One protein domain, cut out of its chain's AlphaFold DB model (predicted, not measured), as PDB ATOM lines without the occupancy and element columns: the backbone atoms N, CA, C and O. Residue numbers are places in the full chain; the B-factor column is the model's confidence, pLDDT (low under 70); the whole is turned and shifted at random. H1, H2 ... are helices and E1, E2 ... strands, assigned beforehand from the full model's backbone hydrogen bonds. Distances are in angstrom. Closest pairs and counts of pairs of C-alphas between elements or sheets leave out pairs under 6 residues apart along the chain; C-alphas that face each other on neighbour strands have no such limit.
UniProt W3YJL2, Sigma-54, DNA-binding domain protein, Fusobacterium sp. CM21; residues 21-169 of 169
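What this domain is: This is residues 21 to 169 of the 169 residues of the protein "Sigma-54, DNA-binding domain protein" of Fusobacterium sp. CM21 (UniProt W3YJL2). A small body, in which the later part of one long helix, H1, packs over a twisted four-stranded sheet and is crossed by two short helices, H3 and H4, has an extension at each of two ends. At one end residues 43 to 57 run out and the first part of H1 comes back, making a long arm; at the other end lies H6 with the tail behind it, of which residues 159 to 165 stick out. The printed part has 149 residues with six named helices and four named strands, in the order E1 E2 H1 H2 H3 H4 E3 E4 H5 H6. The sheet is mixed, in the order E2, E1, E3, E4, and the class is mixed, helices and strands. The whole is loose, with a radius of gyration of the C-alphas of 20.3 A and spans of 77 by 36 by 35 A.

How they stand to each other: Start with E1, residues 29 to 34, and E2, residues 37 to 42; they form an antiparallel hairpin, with N 32 and O 39 within hydrogen-bond range at 2.8 A. On the other side of E1 find E3, residues 127 to 130, parallel to it at 20 degrees, with N 31 and O 129 at 2.8 A. E3 and E4, residues 133 to 136, make the second hairpin, with N 128 and O 135 at 2.8 A. E2 and E4 are the edge strands, and the sheet is only just strongly twisted, its C-alphas lying up to 4.4 A off the best plane. Look next at H1, residues 58 to 88: it is on one face of this sheet, making two layers, helix over sheet, at a height over the sheet of 9.7 A. It lies over E2 and E1 and runs along the strands, at 19 degrees to E2 on the local plane; the closest C-alphas of H1 and E2 are those of Ile 86 and Ile 38, 7.3 A apart. H2, residues 90 to 94, only grazes the sheet. H4, residues 116 to 123, touches H1 at residues 74 to 78 alone, about perpendicular at 88 degrees, closest at C-alphas 122 and 78, 6.8 A apart. H3, residues 105 to 112, touches H4, about perpendicular at 87 degrees, closest at the C-alphas of Ala 109 and Pro 116, 5.2 A apart. H5, residues 137 to 140, only grazes the sheet and only just touches H4, with 3 pairs of C-alphas within 8 A, closest at C-alphas 138 and 123, 5.7 A apart. H6, residues 145 to 159, is apart from each other named element. In H1, H2, H3, H4 and H6 every O i to N i+4 pair is within hydrogen-bond range; H5 is too short for one, and its one O i to N i+3 pair is within range.

Where its parts are: Find C-alpha 29 at (-23.468, -37.037, 23.292); from there E1 runs 16.3 A to residue 34, and E2 runs 16.9 A from residue 37 to 42. Find C-alpha 58 at (-9.325, -26.176, 53.850), where H1 begins its 45.2 A to residue 88. H3 and H4 measure 10.7 A and 10.8 A. H6 spans 20.7 A and ends at C-alpha 159, (-35.746, -58.927, 4.907).

The domain as a whole: The two C-alphas farthest apart, those of Lys 55 and Asn 165, are 77.7 A apart. The printed part has no cut, and the link from E2 to H1, 15 residues, is long. The mean pLDDT of the printed part is 84.4; look for values under 70 at residues 21 to 23, 45 to 56, 144 to 149 and 169.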
ATOM      1  N   LYS A  21     -41.023 -51.057  33.265       63.06
ATOM      2  CA  LYS A  21     -40.570 -49.648  33.225       63.06
ATOM      3  C   LYS A  21     -39.673 -49.384  32.009       63.06
ATOM      4  O   LYS A  21     -38.539 -49.861  31.964       63.06
ATOM      5  N   VAL A  22     -40.184 -48.610  31.049       67.94
ATOM      6  CA  VAL A  22     -39.413 -48.176  29.883       67.94
ATOM      7  C   VAL A  22     -38.191 -47.424  30.404       67.94
ATOM      8  O   VAL A  22     -38.316 -46.367  31.025       67.94
ATOM      9  N   ARG A  23     -36.995 -47.990  30.208       69.44
ATOM     10  CA  ARG A  23     -35.746 -47.333  30.601       69.44
ATOM     11  C   ARG A  23     -35.530 -46.144  29.673       69.44
ATOM     12  O   ARG A  23     -35.159 -46.316  28.515       69.44
ATOM     13  N   LYS A  24     -35.775 -44.933  30.173       73.56
ATOM     14  CA  LYS A  24     -35.478 -43.702  29.440       73.56
ATOM     15  C   LYS A  24     -33.959 -43.548  29.347       73.56
ATOM     16  O   LYS A  24     -33.298 -43.322  30.355       73.56
ATOM     17  N   ILE A  25     -33.414 -43.697  28.142       81.75
ATOM     18  CA  ILE A  25     -31.992 -43.469  27.872       81.75
ATOM     19  C   ILE A  25     -31.789 -41.966  27.681       81.75
ATOM     20  O   ILE A  25     -32.360 -41.371  26.766       81.75
ATOM     21  N   ILE A  26     -30.990 -41.352  28.553       84.69
ATOM     22  CA  ILE A  26     -30.533 -39.970  28.389       84.69
ATOM     23  C   ILE A  26     -29.206 -40.030  27.623       84.69
ATOM     24  O   ILE A  26     -28.282 -40.682  28.103       84.69
ATOM     25  N   PRO A  27     -29.105 -39.415  26.432       88.88
ATOM     26  CA  PRO A  27     -27.872 -39.432  25.660       88.88
ATOM     27  C   PRO A  27     -26.803 -38.547  26.309       88.88
ATOM     28  O   PRO A  27     -27.085 -37.432  26.757       88.88
ATOM     29  N   ASP A  28     -25.570 -39.048  26.320       90.69
ATOM     30  CA  ASP A  28     -24.389 -38.334  26.806       90.69
ATOM     31  C   ASP A  28     -23.773 -37.446  25.719       90.69
ATOM     32  O   ASP A  28     -23.097 -36.472  26.033       90.69
ATOM     33  N   VAL A  29     -23.988 -37.782  24.445       92.50
ATOM     34  CA  VAL A  29     -23.468 -37.037  23.292       92.50
ATOM     35  C   VAL A  29     -24.583 -36.844  22.271       92.50
ATOM     36  O   VAL A  29     -25.342 -37.772  21.988       92.50
ATOM     37  N   LEU A  30     -24.680 -35.651  21.700       93.62
ATOM     38  CA  LEU A  30     -25.535 -35.343  20.564       93.62
ATOM     39  C   LEU A  30     -24.654 -35.215  19.327       93.62
ATOM     40  O   LEU A  30     -23.611 -34.577  19.381       93.62
ATOM     41  N   VAL A  31     -25.055 -35.843  18.229       94.62
ATOM     42  CA  VAL A  31     -24.372 -35.763  16.938       94.62
ATOM     43  C   VAL A  31     -25.373 -35.301  15.893       94.62
ATOM     44  O   VAL A  31     -26.409 -35.936  15.698       94.62
ATOM     45  N   GLU A  32     -25.029 -34.225  15.197       92.56
ATOM     46  CA  GLU A  32     -25.780 -33.682  14.073       92.56
ATOM     47  C   GLU A  32     -24.949 -33.753  12.797       92.56
ATOM     48  O   GLU A  32     -23.760 -33.436  12.784       92.56
ATOM     49  N   ILE A  33     -25.590 -34.128  11.694       91.12
ATOM     50  CA  ILE A  33     -24.948 -34.176  10.381       91.12
ATOM     51  C   ILE A  33     -25.547 -33.065   9.523       91.12
ATOM     52  O   ILE A  33     -26.747 -33.075   9.244       91.12
ATOM     53  N   LYS A  34     -24.724 -32.105   9.094       88.69
ATOM     54  CA  LYS A  34     -25.133 -30.979   8.236       88.69
ATOM     55  C   LYS A  34     -24.226 -30.938   7.016       88.69
ATOM     56  O   LYS A  34     -23.017 -30.859   7.165       88.69
ATOM     57  N   LYS A  35     -24.795 -30.999   5.805       83.31
ATOM     58  CA  LYS A  35     -24.047 -30.911   4.529       83.31
ATOM     59  C   LYS A  35     -22.783 -31.797   4.488       83.31
ATOM     60  O   LYS A  35     -21.737 -31.367   4.021       83.31
ATOM     61  N   ASN A  36     -22.889 -33.043   4.962       80.44
ATOM     62  CA  ASN A  36     -21.787 -34.017   5.039       80.44
ATOM     63  C   ASN A  36     -20.689 -33.736   6.091       80.44
ATOM     64  O   ASN A  36     -19.721 -34.498   6.184       80.44
ATOM     65  N   GLU A  37     -20.850 -32.698   6.907       88.06
ATOM     66  CA  GLU A  37     -20.039 -32.430   8.092       88.06
ATOM     67  C   GLU A  37     -20.731 -32.974   9.342       88.06
ATOM     68  O   GLU A  37     -21.960 -32.955   9.455       88.06
ATOM     69  N   ILE A  38     -19.930 -33.497  10.270       91.62
ATOM     70  CA  ILE A  38     -20.412 -34.110  11.505       91.62
ATOM     71  C   ILE A  38     -20.069 -33.175  12.658       91.62
ATOM     72  O   ILE A  38     -18.895 -32.960  12.960       91.62
ATOM     73  N   PHE A  39     -21.099 -32.653  13.308       92.75
ATOM     74  CA  PHE A  39     -21.004 -31.849  14.517       92.75
ATOM     75  C   PHE A  39     -21.399 -32.714  15.706       92.75
ATOM     76  O   PHE A  39     -22.321 -33.524  15.604       92.75
ATOM     77  N   TYR A  40     -20.716 -32.555  16.835       93.62
ATOM     78  CA  TYR A  40     -21.116 -33.218  18.067       93.62
ATOM     79  C   TYR A  40     -21.010 -32.273  19.256       93.62
ATOM     80  O   TYR A  40     -20.168 -31.378  19.283       93.62
ATOM     81  N   GLU A  41     -21.861 -32.510  20.245       91.69
ATOM     82  CA  GLU A  41     -21.876 -31.799  21.513       91.69
ATOM     83  C   GLU A  41     -22.018 -32.817  22.644       91.69
ATOM     84  O   GLU A  41     -22.844 -33.732  22.587       91.69
ATOM     85  N   ILE A  42     -21.191 -32.687  23.678       88.75
ATOM     86  CA  ILE A  42     -21.329 -33.502  24.884       88.75
ATOM     87  C   ILE A  42     -22.414 -32.872  25.743       88.75
ATOM     88  O   ILE A  42     -22.383 -31.677  26.021       88.75
ATOM     89  N   ASN A  43     -23.358 -33.689  26.198       84.31
ATOM     90  CA  ASN A  43     -24.434 -33.247  27.062       84.31
ATOM     91  C   ASN A  43     -23.882 -32.828  28.434       84.31
ATOM     92  O   ASN A  43     -23.719 -33.647  29.348       84.31
ATOM     93  N   GLY A  44     -23.621 -31.528  28.569       71.06
ATOM     94  CA  GLY A  44     -23.103 -30.903  29.778       71.06
ATOM     95  C   GLY A  44     -24.065 -30.938  30.964       71.06
ATOM     96  O   GLY A  44     -23.625 -30.741  32.090       71.06
ATOM     97  N   ALA A  45     -25.350 -31.262  30.766       68.44
ATOM     98  CA  ALA A  45     -26.298 -31.437  31.872       68.44
ATOM     99  C   ALA A  45     -25.912 -32.603  32.802       68.44
ATOM    100  O   ALA A  45     -26.366 -32.673  33.942       68.44
ATOM    101  N   SER A  46     -25.059 -33.512  32.324       61.09
ATOM    102  CA  SER A  46     -24.463 -34.582  33.127       61.09
ATOM    103  C   SER A  46     -23.258 -34.117  33.958       61.09
ATOM    104  O   SER A  46     -22.762 -34.893  34.777       61.09
ATOM    105  N   ILE A  47     -22.750 -32.898  33.733       66.81
ATOM    106  CA  ILE A  47     -21.632 -32.312  34.478       66.81
ATOM    107  C   ILE A  47     -22.206 -31.669  35.746       66.81
ATOM    108  O   ILE A  47     -22.940 -30.683  35.652       66.81
ATOM    109  N   PRO A  48     -21.897 -32.189  36.945       65.19
ATOM    110  CA  PRO A  48     -22.320 -31.541  38.175       65.19
ATOM    111  C   PRO A  48     -21.614 -30.186  38.307       65.19
ATOM    112  O   PRO A  48     -20.394 -30.118  38.437       65.19
ATOM    113  N   GLN A  49     -22.388 -29.103  38.289       67.25
ATOM    114  CA  GLN A  49     -21.887 -27.772  38.623       67.25
ATOM    115  C   GLN A  49     -21.847 -27.640  40.146       67.25
ATOM    116  O   GLN A  49     -22.869 -27.407  40.795       67.25
ATOM    117  N   ILE A  50     -20.668 -27.851  40.732       68.00
ATOM    118  CA  ILE A  50     -20.476 -27.734  42.178       68.00
ATOM    119  C   ILE A  50     -20.174 -26.272  42.502       68.00
ATOM    120  O   ILE A  50     -19.049 -25.808  42.348       68.00
ATOM    121  N   ASN A  51     -21.189 -25.547  42.970       67.62
ATOM    122  CA  ASN A  51     -21.017 -24.209  43.528       67.62
ATOM    123  C   ASN A  51     -20.741 -24.323  45.027       67.62
ATOM    124  O   ASN A  51     -21.652 -24.570  45.818       67.62
ATOM    125  N   VAL A  52     -19.481 -24.141  45.415       67.38
ATOM    126  CA  VAL A  52     -19.091 -24.060  46.824       67.38
ATOM    127  C   VAL A  52     -19.491 -22.682  47.357       67.38
ATOM    128  O   VAL A  52     -18.886 -21.678  46.992       67.38
ATOM    129  N   LYS A  53     -20.534 -22.628  48.191       66.94
ATOM    130  CA  LYS A  53     -20.892 -21.434  48.967       66.94
ATOM    131  C   LYS A  53     -20.380 -21.602  50.402       66.94
ATOM    132  O   LYS A  53     -20.606 -22.646  51.006       66.94
ATOM    133  N   ASP A  54     -19.722 -20.555  50.897       62.28
ATOM    134  CA  ASP A  54     -19.220 -20.340  52.264       62.28
ATOM    135  C   ASP A  54     -17.929 -21.057  52.699       62.28
ATOM    136  O   ASP A  54     -17.429 -21.963  52.039       62.28
ATOM    137  N   LYS A  55     -17.340 -20.542  53.794       62.50
ATOM    138  CA  LYS A  55     -16.039 -20.901  54.392       62.50
ATOM    139  C   LYS A  55     -15.985 -22.379  54.798       62.50
ATOM    140  O   LYS A  55     -16.190 -22.728  55.957       62.50
ATOM    141  N   ILE A  56     -15.708 -23.246  53.835       63.91
ATOM    142  CA  ILE A  56     -15.400 -24.653  54.072       63.91
ATOM    143  C   ILE A  56     -13.973 -24.749  54.631       63.91
ATOM    144  O   ILE A  56     -13.063 -24.114  54.106       63.91
ATOM    145  N   GLU A  57     -13.766 -25.556  55.675       72.69
ATOM    146  CA  GLU A  57     -12.426 -25.912  56.160       72.69
ATOM    147  C   GLU A  57     -11.526 -26.395  55.005       72.69
ATOM    148  O   GLU A  57     -11.938 -27.237  54.197       72.69
ATOM    149  N   ASP A  58     -10.270 -25.936  54.958       76.81
ATOM    150  CA  ASP A  58      -9.325 -26.176  53.850       76.81
ATOM    151  C   ASP A  58      -9.224 -27.651  53.417       76.81
ATOM    152  O   ASP A  58      -9.085 -27.973  52.232       76.81
ATOM    153  N   LYS A  59      -9.358 -28.583  54.372       77.50
ATOM    154  CA  LYS A  59      -9.331 -30.032  54.124       77.50
ATOM    155  C   LYS A  59     -10.478 -30.509  53.228       77.50
ATOM    156  O   LYS A  59     -10.273 -31.382  52.382       77.50
ATOM    157  N   TYR A  60     -11.683 -29.981  53.420       79.88
ATOM    158  CA  TYR A  60     -12.856 -30.357  52.631       79.88
ATOM    159  C   TYR A  60     -12.864 -29.632  51.287       79.88
ATOM    160  O   TYR A  60     -13.199 -30.251  50.278       79.88
ATOM    161  N   TYR A  61     -12.393 -28.382  51.243       80.62
ATOM    162  CA  TYR A  61     -12.212 -27.644  49.994       80.62
ATOM    163  C   TYR A  61     -11.270 -28.383  49.031       80.62
ATOM    164  O   TYR A  61     -11.608 -28.608  47.867       80.62
ATOM    165  N   LYS A  62     -10.124 -28.871  49.530       82.50
ATOM    166  CA  LYS A  62      -9.181 -29.662  48.726       82.50
ATOM    167  C   LYS A  62      -9.818 -30.932  48.151       82.50
ATOM    168  O   LYS A  62      -9.681 -31.189  46.959       82.50
ATOM    169  N   LYS A  63     -10.559 -31.690  48.966       85.19
ATOM    170  CA  LYS A  63     -11.262 -32.903  48.508       85.19
ATOM    171  C   LYS A  63     -12.315 -32.602  47.443       85.19
ATOM    172  O   LYS A  63     -12.436 -33.352  46.479       85.19
ATOM    173  N   ILE A  64     -13.073 -31.519  47.607       84.06
ATOM    174  CA  ILE A  64     -14.075 -31.099  46.622       84.06
ATOM    175  C   ILE A  64     -13.393 -30.774  45.287       84.06
ATOM    176  O   ILE A  64     -13.830 -31.269  44.252       84.06
ATOM    177  N   ASN A  65     -12.278 -30.040  45.307       82.38
ATOM    178  CA  ASN A  65     -11.521 -29.728  44.091       82.38
ATOM    179  C   ASN A  65     -10.923 -30.970  43.416       82.38
ATOM    180  O   ASN A  65     -10.932 -31.067  42.191       82.38
ATOM    181  N   GLU A  66     -10.440 -31.947  44.187       86.62
ATOM    182  CA  GLU A  66      -9.970 -33.228  43.642       86.62
ATOM    183  C   GLU A  66     -11.099 -33.975  42.917       86.62
ATOM    184  O   GLU A  66     -10.897 -34.479  41.809       86.62
ATOM    185  N   ILE A  67     -12.303 -33.996  43.500       85.94
ATOM    186  CA  ILE A  67     -13.495 -34.584  42.877       85.94
ATOM    187  C   ILE A  67     -13.857 -33.840  41.585       85.94
ATOM    188  O   ILE A  67     -14.062 -34.493  40.561       85.94
ATOM    189  N   ILE A  68     -13.886 -32.503  41.604       84.25
ATOM    190  CA  ILE A  68     -14.166 -31.679  40.416       84.25
ATOM    191  C   ILE A  68     -13.156 -31.992  39.307       84.25
ATOM    192  O   ILE A  68     -13.554 -32.339  38.197       84.25
ATOM    193  N   SER A  69     -11.861 -32.002  39.623       85.00
ATOM    194  CA  SER A  69     -10.811 -32.322  38.652       85.00
ATOM    195  C   SER A  69     -10.960 -33.735  38.073       85.00
ATOM    196  O   SER A  69     -10.732 -33.959  36.883       85.00
ATOM    197  N   CYS A  70     -11.374 -34.716  38.879       87.00
ATOM    198  CA  CYS A  70     -11.629 -36.072  38.385       87.00
ATOM    199  C   CYS A  70     -12.818 -36.119  37.417       87.00
ATOM    200  O   CYS A  70     -12.787 -36.851  36.424       87.00
ATOM    201  N   ILE A  71     -13.859 -35.337  37.698       84.81
ATOM    202  CA  ILE A  71     -15.043 -35.212  36.852       84.81
ATOM    203  C   ILE A  71     -14.661 -34.562  35.517       84.81
ATOM    204  O   ILE A  71     -14.960 -35.127  34.466       84.81
ATOM    205  N   GLU A  72     -13.925 -33.453  35.543       83.94
ATOM    206  CA  GLU A  72     -13.425 -32.765  34.345       83.94
ATOM    207  C   GLU A  72     -12.581 -33.690  33.461       83.94
ATOM    208  O   GLU A  72     -12.866 -33.840  32.273       83.94
ATOM    209  N   LYS A  73     -11.612 -34.410  34.046       87.19
ATOM    210  CA  LYS A  73     -10.776 -35.383  33.315       87.19
ATOM    211  C   LYS A  73     -11.600 -36.478  32.645       87.19
ATOM    212  O   LYS A  73     -11.276 -36.926  31.542       87.19
ATOM    213  N   ARG A  74     -12.672 -36.936  33.296       86.69
ATOM    214  CA  ARG A  74     -13.577 -37.937  32.719       86.69
ATOM    215  C   ARG A  74     -14.288 -37.380  31.486       86.69
ATOM    216  O   ARG A  74     -14.380 -38.092  30.489       86.69
ATOM    217  N   PHE A  75     -14.755 -36.133  31.527       85.38
ATOM    218  CA  PHE A  75     -15.374 -35.485  30.368       85.38
ATOM    219  C   PHE A  75     -14.374 -35.239  29.242       85.38
ATOM    220  O   PHE A  75     -14.658 -35.581  28.097       85.38
ATOM    221  N   GLU A  76     -13.178 -34.757  29.570       88.69
ATOM    222  CA  GLU A  76     -12.093 -34.572  28.606       88.69
ATOM    223  C   GLU A  76     -11.726 -35.894  27.909       88.69
ATOM    224  O   GLU A  76     -11.496 -35.939  26.702       88.69
ATOM    225  N   THR A  77     -11.732 -37.004  28.654       91.31
ATOM    226  CA  THR A  77     -11.494 -38.340  28.094       91.31
ATOM    227  C   THR A  77     -12.580 -38.725  27.087       91.31
ATOM    228  O   THR A  77     -12.261 -39.214  26.005       91.31
ATOM    229  N   ILE A  78     -13.858 -38.489  27.407       90.81
ATOM    230  CA  ILE A  78     -14.973 -38.757  26.483       90.81
ATOM    231  C   ILE A  78     -14.873 -37.883  25.235       90.81
ATOM    232  O   ILE A  78     -15.062 -38.395  24.134       90.81
ATOM    233  N   ASP A  79     -14.528 -36.605  25.384       92.25
ATOM    234  CA  ASP A  79     -14.330 -35.694  24.258       92.25
ATOM    235  C   ASP A  79     -13.222 -36.177  23.318       92.25
ATOM    236  O   ASP A  79     -13.434 -36.324  22.114       92.25
ATOM    237  N   LYS A  80     -12.060 -36.534  23.873       94.19
ATOM    238  CA  LYS A  80     -10.940 -37.096  23.109       94.19
ATOM    239  C   LYS A  80     -11.326 -38.384  22.378       94.19
ATOM    240  O   LYS A  80     -11.009 -38.537  21.198       94.19
ATOM    241  N   ILE A  81     -12.041 -39.292  23.049       94.75
ATOM    242  CA  ILE A  81     -12.558 -40.519  22.428       94.75
ATOM    243  C   ILE A  81     -13.521 -40.172  21.287       94.75
ATOM    244  O   ILE A  81     -13.412 -40.745  20.203       94.75
ATOM    245  N   MET A  82     -14.437 -39.223  21.498       94.69
ATOM    246  CA  MET A  82     -15.450 -38.861  20.509       94.69
ATOM    247  C   MET A  82     -14.834 -38.238  19.254       94.69
ATOM    248  O   MET A  82     -15.211 -38.617  18.148       94.69
ATOM    249  N   LYS A  83     -13.821 -37.376  19.401       94.50
ATOM    250  CA  LYS A  83     -13.048 -36.822  18.272       94.50
ATOM    251  C   LYS A  83     -12.465 -37.919  17.386       94.50
ATOM    252  O   LYS A  83     -12.576 -37.854  16.162       94.50
ATOM    253  N   ILE A  84     -11.869 -38.941  18.002       95.12
ATOM    254  CA  ILE A  84     -11.310 -40.082  17.271       95.12
ATOM    255  C   ILE A  84     -12.439 -40.869  16.603       95.12
ATOM    256  O   ILE A  84     -12.367 -41.124  15.405       95.12
ATOM    257  N   ILE A  85     -13.508 -41.199  17.330       94.75
ATOM    258  CA  ILE A  85     -14.645 -41.955  16.790       94.75
ATOM    259  C   ILE A  85     -15.270 -41.250  15.582       94.75
ATOM    260  O   ILE A  85     -15.471 -41.898  14.563       94.75
ATOM    261  N   ILE A  86     -15.552 -39.946  15.654       94.38
ATOM    262  CA  ILE A  86     -16.136 -39.197  14.529       94.38
ATOM    263  C   ILE A  86     -15.244 -39.274  13.289       94.38
ATOM    264  O   ILE A  86     -15.746 -39.433  12.174       94.38
ATOM    265  N   ARG A  87     -13.923 -39.206  13.479       93.44
ATOM    266  CA  ARG A  87     -12.955 -39.298  12.386       93.44
ATOM    267  C   ARG A  87     -12.918 -40.697  11.768       93.44
ATOM    268  O   ARG A  87     -13.059 -40.825  10.557       93.44
ATOM    269  N   GLU A  88     -12.743 -41.734  12.586       93.50
ATOM    270  CA  GLU A  88     -12.579 -43.119  12.115       93.50
ATOM    271  C   GLU A  88     -13.906 -43.722  11.610       93.50
ATOM    272  O   GLU A  88     -13.923 -44.498  10.656       93.50
ATOM    273  N   GLN A  89     -15.038 -43.333  12.206       93.19
ATOM    274  CA  GLN A  89     -16.387 -43.812  11.876       93.19
ATOM    275  C   GLN A  89     -17.193 -42.801  11.053       93.19
ATOM    276  O   GLN A  89     -18.424 -42.816  11.079       93.19
ATOM    277  N   LYS A  90     -16.533 -41.935  10.274       93.19
ATOM    278  CA  LYS A  90     -17.220 -40.944   9.428       93.19
ATOM    279  C   LYS A  90     -18.300 -41.584   8.550       93.19
ATOM    280  O   LYS A  90     -19.412 -41.066   8.471       93.19
ATOM    281  N   ILE A  91     -17.991 -42.737   7.944       91.56
ATOM    282  CA  ILE A  91     -18.917 -43.451   7.055       91.56
ATOM    283  C   ILE A  91     -20.168 -43.946   7.781       91.56
ATOM    284  O   ILE A  91     -21.239 -44.004   7.182       91.56
ATOM    285  N   PHE A  92     -20.063 -44.265   9.072       92.00
ATOM    286  CA  PHE A  92     -21.199 -44.694   9.876       92.00
ATOM    287  C   PHE A  92     -22.204 -43.571  10.058       92.00
ATOM    288  O   PHE A  92     -23.396 -43.770   9.833       92.00
ATOM    289  N   PHE A  93     -21.736 -42.368  10.379       92.81
ATOM    290  CA  PHE A  93     -22.627 -41.226  10.528       92.81
ATOM    291  C   PHE A  93     -23.209 -40.795   9.177       92.81
ATOM    292  O   PHE A  93     -24.426 -40.667   9.061       92.81
ATOM    293  N   THR A  94     -22.392 -40.658   8.127       91.88
ATOM    294  CA  THR A  94     -22.883 -40.202   6.811       91.88
ATOM    295  C   THR A  94     -23.812 -41.206   6.125       91.88
ATOM    296  O   THR A  94     -24.733 -40.796   5.425       91.88
ATOM    297  N   SER A  95     -23.631 -42.511   6.355       90.12
ATOM    298  CA  SER A  95     -24.532 -43.557   5.845       90.12
ATOM    299  C   SER A  95     -25.762 -43.808   6.725       90.12
ATOM    300  O   SER A  95     -26.481 -44.777   6.486       90.12
ATOM    301  N   GLN A  96     -26.007 -42.965   7.735       89.44
ATOM    302  CA  GLN A  96     -27.108 -43.110   8.695       89.44
ATOM    303  C   GLN A  96     -27.117 -44.476   9.405       89.44
ATOM    304  O   GLN A  96     -28.154 -45.108   9.584       89.44
ATOM    305  N   GLY A  97     -25.933 -44.957   9.785       87.19
ATOM    306  CA  GLY A  97     -25.746 -46.195  10.538       87.19
ATOM    307  C   GLY A  97     -25.709 -47.478   9.704       87.19
ATOM    308  O   GLY A  97     -25.651 -48.559  10.290       87.19
ATOM    309  N   LYS A  98     -25.728 -47.383   8.367       85.62
ATOM    310  CA  LYS A  98     -25.718 -48.551   7.468       85.62
ATOM    311  C   LYS A  98     -24.340 -49.189   7.315       85.62
ATOM    312  O   LYS A  98     -24.226 -50.398   7.219       85.62
ATOM    313  N   LYS A  99     -23.271 -48.395   7.279       86.81
ATOM    314  CA  LYS A  99     -21.895 -48.895   7.123       86.81
ATOM    315  C   LYS A  99     -21.092 -48.600   8.375       86.81
ATOM    316  O   LYS A  99     -21.317 -47.583   9.009       86.81
ATOM    317  N   ILE A 100     -20.139 -49.450   8.733       88.62
ATOM    318  CA  ILE A 100     -19.263 -49.218   9.885       88.62
ATOM    319  C   ILE A 100     -17.843 -49.656   9.540       88.62
ATOM    320  O   ILE A 100     -17.649 -50.684   8.894       88.62
ATOM    321  N   ASN A 101     -16.856 -48.874   9.960       89.12
ATOM    322  CA  ASN A 101     -15.451 -49.231   9.805       89.12
ATOM    323  C   ASN A 101     -14.995 -50.117  10.967       89.12
ATOM    324  O   ASN A 101     -15.601 -50.096  12.045       89.12
ATOM    325  N   THR A 102     -13.904 -50.862  10.777       89.56
ATOM    326  CA  THR A 102     -13.249 -51.548  11.897       89.56
ATOM    327  C   THR A 102     -12.619 -50.523  12.828       89.56
ATOM    328  O   THR A 102     -11.876 -49.655  12.379       89.56
ATOM    329  N   LEU A 103     -12.906 -50.624  14.126       91.44
ATOM    330  CA  LEU A 103     -12.305 -49.767  15.143       91.44
ATOM    331  C   LEU A 103     -12.205 -50.537  16.454       91.44
ATOM    332  O   LEU A 103     -13.226 -50.851  17.076       91.44
ATOM    333  N   LYS A 104     -10.980 -50.834  16.891       92.38
ATOM    334  CA  LYS A 104     -10.758 -51.570  18.134       92.38
ATOM    335  C   LYS A 104     -10.587 -50.605  19.301       92.38
ATOM    336  O   LYS A 104     -10.164 -49.460  19.158       92.38
ATOM    337  N   ILE A 105     -10.914 -51.094  20.496       93.44
ATOM    338  CA  ILE A 105     -10.688 -50.345  21.738       93.44
ATOM    339  C   ILE A 105      -9.184 -50.124  21.965       93.44
ATOM    340  O   ILE A 105      -8.812 -49.058  22.447       93.44
ATOM    341  N   SER A 106      -8.340 -51.094  21.583       93.44
ATOM    342  CA  SER A 106      -6.874 -50.985  21.626       93.44
ATOM    343  C   SER A 106      -6.373 -49.776  20.846       93.44
ATOM    344  O   SER A 106      -5.631 -48.972  21.387       93.44
ATOM    345  N   ASP A 107      -6.882 -49.569  19.631       93.38
ATOM    346  CA  ASP A 107      -6.387 -48.516  18.740       93.38
ATOM    347  C   ASP A 107      -6.645 -47.115  19.318       93.38
ATOM    348  O   ASP A 107      -5.854 -46.191  19.132       93.38
ATOM    349  N   ILE A 108      -7.766 -46.935  20.031       94.69
ATOM    350  CA  ILE A 108      -8.052 -45.687  20.754       94.69
ATOM    351  C   ILE A 108      -7.217 -45.588  22.031       94.69
ATOM    352  O   ILE A 108      -6.748 -44.502  22.363       94.69
ATOM    353  N   ALA A 109      -7.049 -46.697  22.749       95.31
ATOM    354  CA  ALA A 109      -6.253 -46.751  23.969       95.31
ATOM    355  C   ALA A 109      -4.806 -46.305  23.702       95.31
ATOM    356  O   ALA A 109      -4.313 -45.419  24.398       95.31
ATOM    357  N   ASP A 110      -4.203 -46.801  22.621       94.94
ATOM    358  CA  ASP A 110      -2.853 -46.438  22.187       94.94
ATOM    359  C   ASP A 110      -2.771 -44.957  21.783       94.94
ATOM    360  O   ASP A 110      -1.895 -44.230  22.247       94.94
ATOM    361  N   LYS A 111      -3.739 -44.454  20.997       94.25
ATOM    362  CA  LYS A 111      -3.802 -43.031  20.591       94.25
ATOM    363  C   LYS A 111      -3.927 -42.063  21.773       94.25
ATOM    364  O   LYS A 111      -3.520 -40.910  21.655       94.25
ATOM    365  N   LEU A 112      -4.536 -42.497  22.876       93.44
ATOM    366  CA  LEU A 112      -4.778 -41.672  24.061       93.44
ATOM    367  C   LEU A 112      -3.803 -41.950  25.211       93.44
ATOM    368  O   LEU A 112      -3.936 -41.313  26.255       93.44
ATOM    369  N   ASN A 113      -2.843 -42.869  25.041       94.06
ATOM    370  CA  ASN A 113      -1.970 -43.362  26.112       94.06
ATOM    371  C   ASN A 113      -2.761 -43.821  27.357       94.06
ATOM    372  O   ASN A 113      -2.415 -43.511  28.497       94.06
ATOM    373  N   LEU A 114      -3.863 -44.540  27.135       93.44
ATOM    374  CA  LEU A 114      -4.726 -45.095  28.178       93.44
ATOM    375  C   LEU A 114      -4.719 -46.622  28.118       93.44
ATOM    376  O   LEU A 114      -4.421 -47.219  27.093       93.44
ATOM    377  N   SER A 115      -5.129 -47.280  29.205       95.44
ATOM    378  CA  SER A 115      -5.356 -48.727  29.151       95.44
ATOM    379  C   SER A 115      -6.630 -49.057  28.348       95.44
ATOM    380  O   SER A 115      -7.624 -48.322  28.454       95.44
ATOM    381  N   PRO A 116      -6.691 -50.202  27.638       94.00
ATOM    382  CA  PRO A 116      -7.920 -50.657  26.981       94.00
ATOM    383  C   PRO A 116      -9.108 -50.769  27.946       94.00
ATOM    384  O   PRO A 116     -10.252 -50.492  27.582       94.00
ATOM    385  N   SER A 117      -8.845 -51.118  29.209       94.31
ATOM    386  CA  SER A 117      -9.871 -51.181  30.253       94.31
ATOM    387  C   SER A 117     -10.446 -49.803  30.601       94.31
ATOM    388  O   SER A 117     -11.654 -49.685  30.816       94.31
ATOM    389  N   THR A 118      -9.618 -48.753  30.586       93.19
ATOM    390  CA  THR A 118     -10.036 -47.365  30.825       93.19
ATOM    391  C   THR A 118     -10.963 -46.896  29.712       93.19
ATOM    392  O   THR A 118     -12.045 -46.392  30.002       93.19
ATOM    393  N   VAL A 119     -10.593 -47.132  28.448       94.25
ATOM    394  CA  VAL A 119     -11.434 -46.778  27.292       94.25
ATOM    395  C   VAL A 119     -12.735 -47.581  27.305       94.25
ATOM    396  O   VAL A 119     -13.811 -47.002  27.183       94.25
ATOM    397  N   SER A 120     -12.665 -48.894  27.542       93.38
ATOM    398  CA  SER A 120     -13.844 -49.765  27.640       93.38
ATOM    399  C   SER A 120     -14.829 -49.281  28.709       93.38
ATOM    400  O   SER A 120     -16.024 -49.165  28.442       93.38
ATOM    401  N   ARG A 121     -14.333 -48.922  29.901       91.25
ATOM    402  CA  ARG A 121     -15.151 -48.351  30.983       91.25
ATOM    403  C   ARG A 121     -15.691 -46.969  30.635       91.25
ATOM    404  O   ARG A 121     -16.836 -46.688  30.967       91.25
ATOM    405  N   ALA A 122     -14.897 -46.128  29.975       91.19
ATOM    406  CA  ALA A 122     -15.318 -44.793  29.575       91.19
ATOM    407  C   ALA A 122     -16.505 -44.851  28.606       91.19
ATOM    408  O   ALA A 122     -17.457 -44.102  28.785       91.19
ATOM    409  N   VAL A 123     -16.491 -45.769  27.632       92.44
ATOM    410  CA  VAL A 123     -17.557 -45.894  26.619       92.44
ATOM    411  C   VAL A 123     -18.718 -46.799  27.035       92.44
ATOM    412  O   VAL A 123     -19.761 -46.819  26.373       92.44
ATOM    413  N   LYS A 124     -18.555 -47.575  28.111       90.50
ATOM    414  CA  LYS A 124     -19.612 -48.434  28.654       90.50
ATOM    415  C   LYS A 124     -20.779 -47.569  29.128       90.50
ATOM    416  O   LYS A 124     -20.581 -46.577  29.820       90.50
ATOM    417  N   GLU A 125     -21.999 -47.961  28.754       88.62
ATOM    418  CA  GLU A 125     -23.234 -47.254  29.139       88.62
ATOM    419  C   GLU A 125     -23.214 -45.757  28.775       88.62
ATOM    420  O   GLU A 125     -23.774 -44.910  29.472       88.62
ATOM    421  N   LYS A 126     -22.534 -45.413  27.679       91.12
ATOM    422  CA  LYS A 126     -22.609 -44.100  27.041       91.12
ATOM    423  C   LYS A 126     -23.445 -44.207  25.780       91.12
ATOM    424  O   LYS A 126     -23.291 -45.168  25.017       91.12
ATOM    425  N   TYR A 127     -24.296 -43.220  25.552       93.06
ATOM    426  CA  TYR A 127     -25.193 -43.199  24.405       93.06
ATOM    427  C   TYR A 127     -25.040 -41.915  23.602       93.06
ATOM    428  O   TYR A 127     -24.918 -40.825  24.155       93.06
ATOM    429  N   ILE A 128     -25.082 -42.069  22.282       94.38
ATOM    430  CA  ILE A 128     -25.096 -40.971  21.327       94.38
ATOM    431  C   ILE A 128     -26.508 -40.843  20.773       94.38
ATOM    432  O   ILE A 128     -27.092 -41.831  20.326       94.38
ATOM    433  N   LYS A 129     -27.039 -39.625  20.750       94.06
ATOM    434  CA  LYS A 129     -28.220 -39.285  19.966       94.06
ATOM    435  C   LYS A 129     -27.788 -38.770  18.599       94.06
ATOM    436  O   LYS A 129     -27.007 -37.834  18.516       94.06
ATOM    437  N   THR A 130     -28.319 -39.380  17.552       93.06
ATOM    438  CA  THR A 130     -28.117 -38.999  16.149       93.06
ATOM    439  C   THR A 130     -29.464 -38.676  15.500       93.06
ATOM    440  O   THR A 130     -30.518 -38.995  16.060       93.06
ATOM    441  N   ASN A 131     -29.450 -38.113  14.289       90.12
ATOM    442  CA  ASN A 131     -30.660 -37.861  13.495       90.12
ATOM    443  C   ASN A 131     -31.477 -39.132  13.200       90.12
ATOM    444  O   ASN A 131     -32.682 -39.047  12.991       90.12
ATOM    445  N   PHE A 132     -30.831 -40.300  13.186       90.00
ATOM    446  CA  PHE A 132     -31.444 -41.588  12.850       90.00
ATOM    447  C   PHE A 132     -31.662 -42.492  14.076       90.00
ATOM    448  O   PHE A 132     -32.034 -43.653  13.931       90.00
ATOM    449  N   GLY A 133     -31.450 -41.978  15.295       90.31
ATOM    450  CA  GLY A 133     -31.762 -42.693  16.534       90.31
ATOM    451  C   GLY A 133     -30.700 -42.574  17.625       90.31
ATOM    452  O   GLY A 133     -29.697 -41.869  17.491       90.31
ATOM    453  N   ILE A 134     -30.939 -43.276  18.735       92.06
ATOM    454  CA  ILE A 134     -30.008 -43.366  19.866       92.06
ATOM    455  C   ILE A 134     -29.206 -44.661  19.744       92.06
ATOM    456  O   ILE A 134     -29.778 -45.738  19.589       92.06
ATOM    457  N   ILE A 135     -27.884 -44.565  19.848       93.06
ATOM    458  CA  ILE A 135     -26.965 -45.701  19.735       93.06
ATOM    459  C   ILE A 135     -26.019 -45.749  20.930       93.06
ATOM    460  O   ILE A 135     -25.661 -44.717  21.494       93.06
ATOM    461  N   SER A 136     -25.589 -46.948  21.322       92.25
ATOM    462  CA  SER A 136     -24.541 -47.083  22.334       92.25
ATOM    463  C   SER A 136     -23.178 -46.757  21.726       92.25
ATOM    464  O   SER A 136     -22.843 -47.215  20.633       92.25
ATOM    465  N   LEU A 137     -22.353 -46.007  22.457       93.25
ATOM    466  CA  LEU A 137     -20.995 -45.659  22.030       93.25
ATOM    467  C   LEU A 137     -20.147 -46.927  21.822       93.25
ATOM    468  O   LEU A 137     -19.364 -47.025  20.882       93.25
ATOM    469  N   ARG A 138     -20.387 -47.957  22.647       91.81
ATOM    470  CA  ARG A 138     -19.763 -49.285  22.550       91.81
ATOM    471  C   ARG A 138     -19.992 -49.979  21.198       91.81
ATOM    472  O   ARG A 138     -19.112 -50.736  20.793       91.81
ATOM    473  N   LYS A 139     -21.125 -49.737  20.516       89.75
ATOM    474  CA  LYS A 139     -21.459 -50.333  19.203       89.75
ATOM    475  C   LYS A 139     -20.513 -49.866  18.093       89.75
ATOM    476  O   LYS A 139     -20.327 -50.579  17.116       89.75
ATOM    477  N   LEU A 140     -19.893 -48.698  18.260       91.75
ATOM    478  CA  LEU A 140     -18.942 -48.142  17.293       91.75
ATOM    479  C   LEU A 140     -17.575 -48.841  17.314       91.75
ATOM    480  O   LEU A 140     -16.740 -48.579  16.452       91.75
ATOM    481  N   PHE A 141     -17.364 -49.742  18.276       90.75
ATOM    482  CA  PHE A 141     -16.177 -50.579  18.373       90.75
ATOM    483  C   PHE A 141     -16.502 -51.993  17.917       90.75
ATOM    484  O   PHE A 141     -17.269 -52.703  18.576       90.75
ATOM    485  N   ASN A 142     -15.874 -52.419  16.832       83.25
ATOM    486  CA  ASN A 142     -15.995 -53.769  16.307       83.25
ATOM    487  C   ASN A 142     -14.602 -54.315  15.973       83.25
ATOM    488  O   ASN A 142     -13.689 -53.572  15.611       83.25
ATOM    489  N   LEU A 143     -14.436 -55.620  16.194       70.50
ATOM    490  CA  LEU A 143     -13.175 -56.322  15.954       70.50
ATOM    491  C   LEU A 143     -12.974 -56.618  14.468       70.50
ATOM    492  O   LEU A 143     -11.831 -56.657  14.023       70.50
ATOM    493  N   ASP A 144     -14.078 -56.788  13.739       67.19
ATOM    494  CA  ASP A 144     -14.076 -57.197  12.345       67.19
ATOM    495  C   ASP A 144     -15.264 -56.571  11.596       67.19
ATOM    496  O   ASP A 144     -16.425 -56.947  11.802       67.19
ATOM    497  N   SER A 145     -14.989 -55.591  10.731       64.56
ATOM    498  CA  SER A 145     -16.015 -54.991   9.866       64.56
ATOM    499  C   SER A 145     -16.602 -56.007   8.893       64.56
ATOM    500  O   SER A 145     -17.773 -55.888   8.538       64.56
ATOM    501  N   ALA A 146     -15.834 -57.035   8.514       63.75
ATOM    502  CA  ALA A 146     -16.287 -58.102   7.634       63.75
ATOM    503  C   ALA A 146     -17.425 -58.906   8.274       63.75
ATOM    504  O   ALA A 146     -18.478 -59.050   7.664       63.75
ATOM    505  N   VAL A 147     -17.270 -59.349   9.527       69.38
ATOM    506  CA  VAL A 147     -18.319 -60.096  10.247       69.38
ATOM    507  C   VAL A 147     -19.593 -59.263  10.380       69.38
ATOM    508  O   VAL A 147     -20.682 -59.767  10.113       69.38
ATOM    509  N   PHE A 148     -19.472 -57.978  10.723       67.62
ATOM    510  CA  PHE A 148     -20.630 -57.083  10.784       67.62
ATOM    511  C   PHE A 148     -21.295 -56.900   9.412       67.62
ATOM    512  O   PHE A 148     -22.521 -56.919   9.312       67.62
ATOM    513  N   LEU A 149     -20.502 -56.750   8.347       67.50
ATOM    514  CA  LEU A 149     -21.001 -56.622   6.980       67.50
ATOM    515  C   LEU A 149     -21.716 -57.897   6.517       67.50
ATOM    516  O   LEU A 149     -22.764 -57.801   5.888       67.50
ATOM    517  N   TYR A 150     -21.183 -59.078   6.841       74.62
ATOM    518  CA  TYR A 150     -21.828 -60.355   6.539       74.62
ATOM    519  C   TYR A 150     -23.138 -60.511   7.311       74.62
ATOM    520  O   TYR A 150     -24.147 -60.846   6.702       74.62
ATOM    521  N   GLN A 151     -23.167 -60.180   8.606       75.31
ATOM    522  CA  GLN A 151     -24.403 -60.182   9.396       75.31
ATOM    523  C   GLN A 151     -25.456 -59.220   8.828       75.31
ATOM    524  O   GLN A 151     -26.628 -59.577   8.753       75.31
ATOM    525  N   GLN A 152     -25.052 -58.022   8.391       70.94
ATOM    526  CA  GLN A 152     -25.967 -57.089   7.732       70.94
ATOM    527  C   GLN A 152     -26.476 -57.604   6.388       70.94
ATOM    528  O   GLN A 152     -27.671 -57.513   6.139       70.94
ATOM    529  N   LYS A 153     -25.603 -58.163   5.545       76.81
ATOM    530  CA  LYS A 153     -26.018 -58.754   4.267       76.81
ATOM    531  C   LYS A 153     -26.988 -59.913   4.466       76.81
ATOM    532  O   LYS A 153     -27.949 -60.019   3.722       76.81
ATOM    533  N   ILE A 154     -26.757 -60.757   5.472       82.94
ATOM    534  CA  ILE A 154     -27.668 -61.854   5.817       82.94
ATOM    535  C   ILE A 154     -29.031 -61.298   6.238       82.94
ATOM    536  O   ILE A 154     -30.049 -61.751   5.731       82.94
ATOM    537  N   LEU A 155     -29.068 -60.274   7.097       80.94
ATOM    538  CA  LEU A 155     -30.324 -59.616   7.471       80.94
ATOM    539  C   LEU A 155     -31.038 -58.999   6.265       80.94
ATOM    540  O   LEU A 155     -32.245 -59.142   6.143       80.94
ATOM    541  N   GLU A 156     -30.301 -58.356   5.361       81.88
ATOM    542  CA  GLU A 156     -30.854 -57.777   4.136       81.88
ATOM    543  C   GLU A 156     -31.411 -58.861   3.197       81.88
ATOM    544  O   GLU A 156     -32.458 -58.655   2.583       81.88
ATOM    545  N   TYR A 157     -30.770 -60.031   3.114       81.38
ATOM    546  CA  TYR A 157     -31.310 -61.173   2.374       81.38
ATOM    547  C   TYR A 157     -32.590 -61.719   3.003       81.38
ATOM    548  O   TYR A 157     -33.540 -61.962   2.269       81.38
ATOM    549  N   ILE A 158     -32.647 -61.834   4.333       80.56
ATOM    550  CA  ILE A 158     -33.841 -62.290   5.061       80.56
ATOM    551  C   ILE A 158     -34.990 -61.276   4.935       80.56
ATOM    552  O   ILE A 158     -36.141 -61.651   4.737       80.56
ATOM    553  N   GLU A 159     -34.715 -59.970   5.027       83.00
ATOM    554  CA  GLU A 159     -35.746 -58.927   4.907       83.00
ATOM    555  C   GLU A 159     -36.367 -58.867   3.506       83.00
ATOM    556  O   GLU A 159     -37.559 -58.580   3.372       83.00
ATOM    557  N   ASN A 160     -35.572 -59.156   2.473       81.00
ATOM    558  CA  ASN A 160     -36.012 -59.178   1.077       81.00
ATOM    559  C   ASN A 160     -36.413 -60.581   0.589       81.00
ATOM    560  O   ASN A 160     -36.659 -60.774  -0.603       81.00
ATOM    561  N   GLU A 161     -36.470 -61.560   1.489       79.25
ATOM    562  CA  GLU A 161     -36.768 -62.944   1.159       79.25
ATOM    563  C   GLU A 161     -38.235 -63.130   0.756       79.25
ATOM    564  O   GLU A 161     -39.166 -62.579   1.358       79.25
ATOM    565  N   ASN A 162     -38.459 -63.957  -0.266       75.06
ATOM    566  CA  ASN A 162     -39.805 -64.359  -0.631       75.06
ATOM    567  C   ASN A 162     -40.330 -65.386   0.385       75.06
ATOM    568  O   ASN A 162     -39.891 -66.531   0.403       75.06
ATOM    569  N   LYS A 163     -41.318 -64.986   1.192       74.12
ATOM    570  CA  LYS A 163     -41.914 -65.818   2.254       74.12
ATOM    571  C   LYS A 163     -42.503 -67.144   1.770       74.12
ATOM    572  O   LYS A 163     -42.658 -68.054   2.577       74.12
ATOM    573  N   GLU A 164     -42.868 -67.242   0.493       74.88
ATOM    574  CA  GLU A 164     -43.414 -68.474  -0.085       74.88
ATOM    575  C   GLU A 164     -42.326 -69.453  -0.543       74.88
ATOM    576  O   GLU A 164     -42.606 -70.637  -0.711       74.88
ATOM    577  N   ASN A 165     -41.086 -68.984  -0.712       74.38
ATOM    578  CA  ASN A 165     -39.947 -69.822  -1.063       74.38
ATOM    579  C   ASN A 165     -38.674 -69.300  -0.376       74.38
ATOM    580  O   ASN A 165     -37.882 -68.597  -1.019       74.38
ATOM    581  N   PRO A 166     -38.507 -69.590   0.926       74.38
ATOM    582  CA  PRO A 166     -37.334 -69.165   1.664       74.38
ATOM    583  C   PRO A 166     -36.062 -69.816   1.106       74.38
ATOM    584  O   PRO A 166     -36.060 -70.949   0.619       74.38
ATOM    585  N   ILE A 167     -34.977 -69.061   1.164       71.62
ATOM    586  CA  ILE A 167     -33.615 -69.461   0.858       71.62
ATOM    587  C   ILE A 167     -33.192 -70.498   1.907       71.62
ATOM    588  O   ILE A 167     -33.370 -70.306   3.107       71.62
ATOM    589  N   SER A 168     -32.647 -71.622   1.444       73.19
ATOM    590  CA  SER A 168     -32.070 -72.643   2.323       73.19
ATOM    591  C   SER A 168     -30.742 -72.164   2.909       73.19
ATOM    592  O   SER A 168     -29.942 -71.576   2.178       73.19
ATOM    593  N   ASP A 169     -30.515 -72.485   4.187       61.72
ATOM    594  CA  ASP A 169     -29.256 -72.264   4.924       61.72
ATOM    595  C   ASP A 169     -28.036 -72.937   4.269       61.72
ATOM    596  O   ASP A 169     -28.191 -74.059   3.721       61.72
TER     597      ASP A 169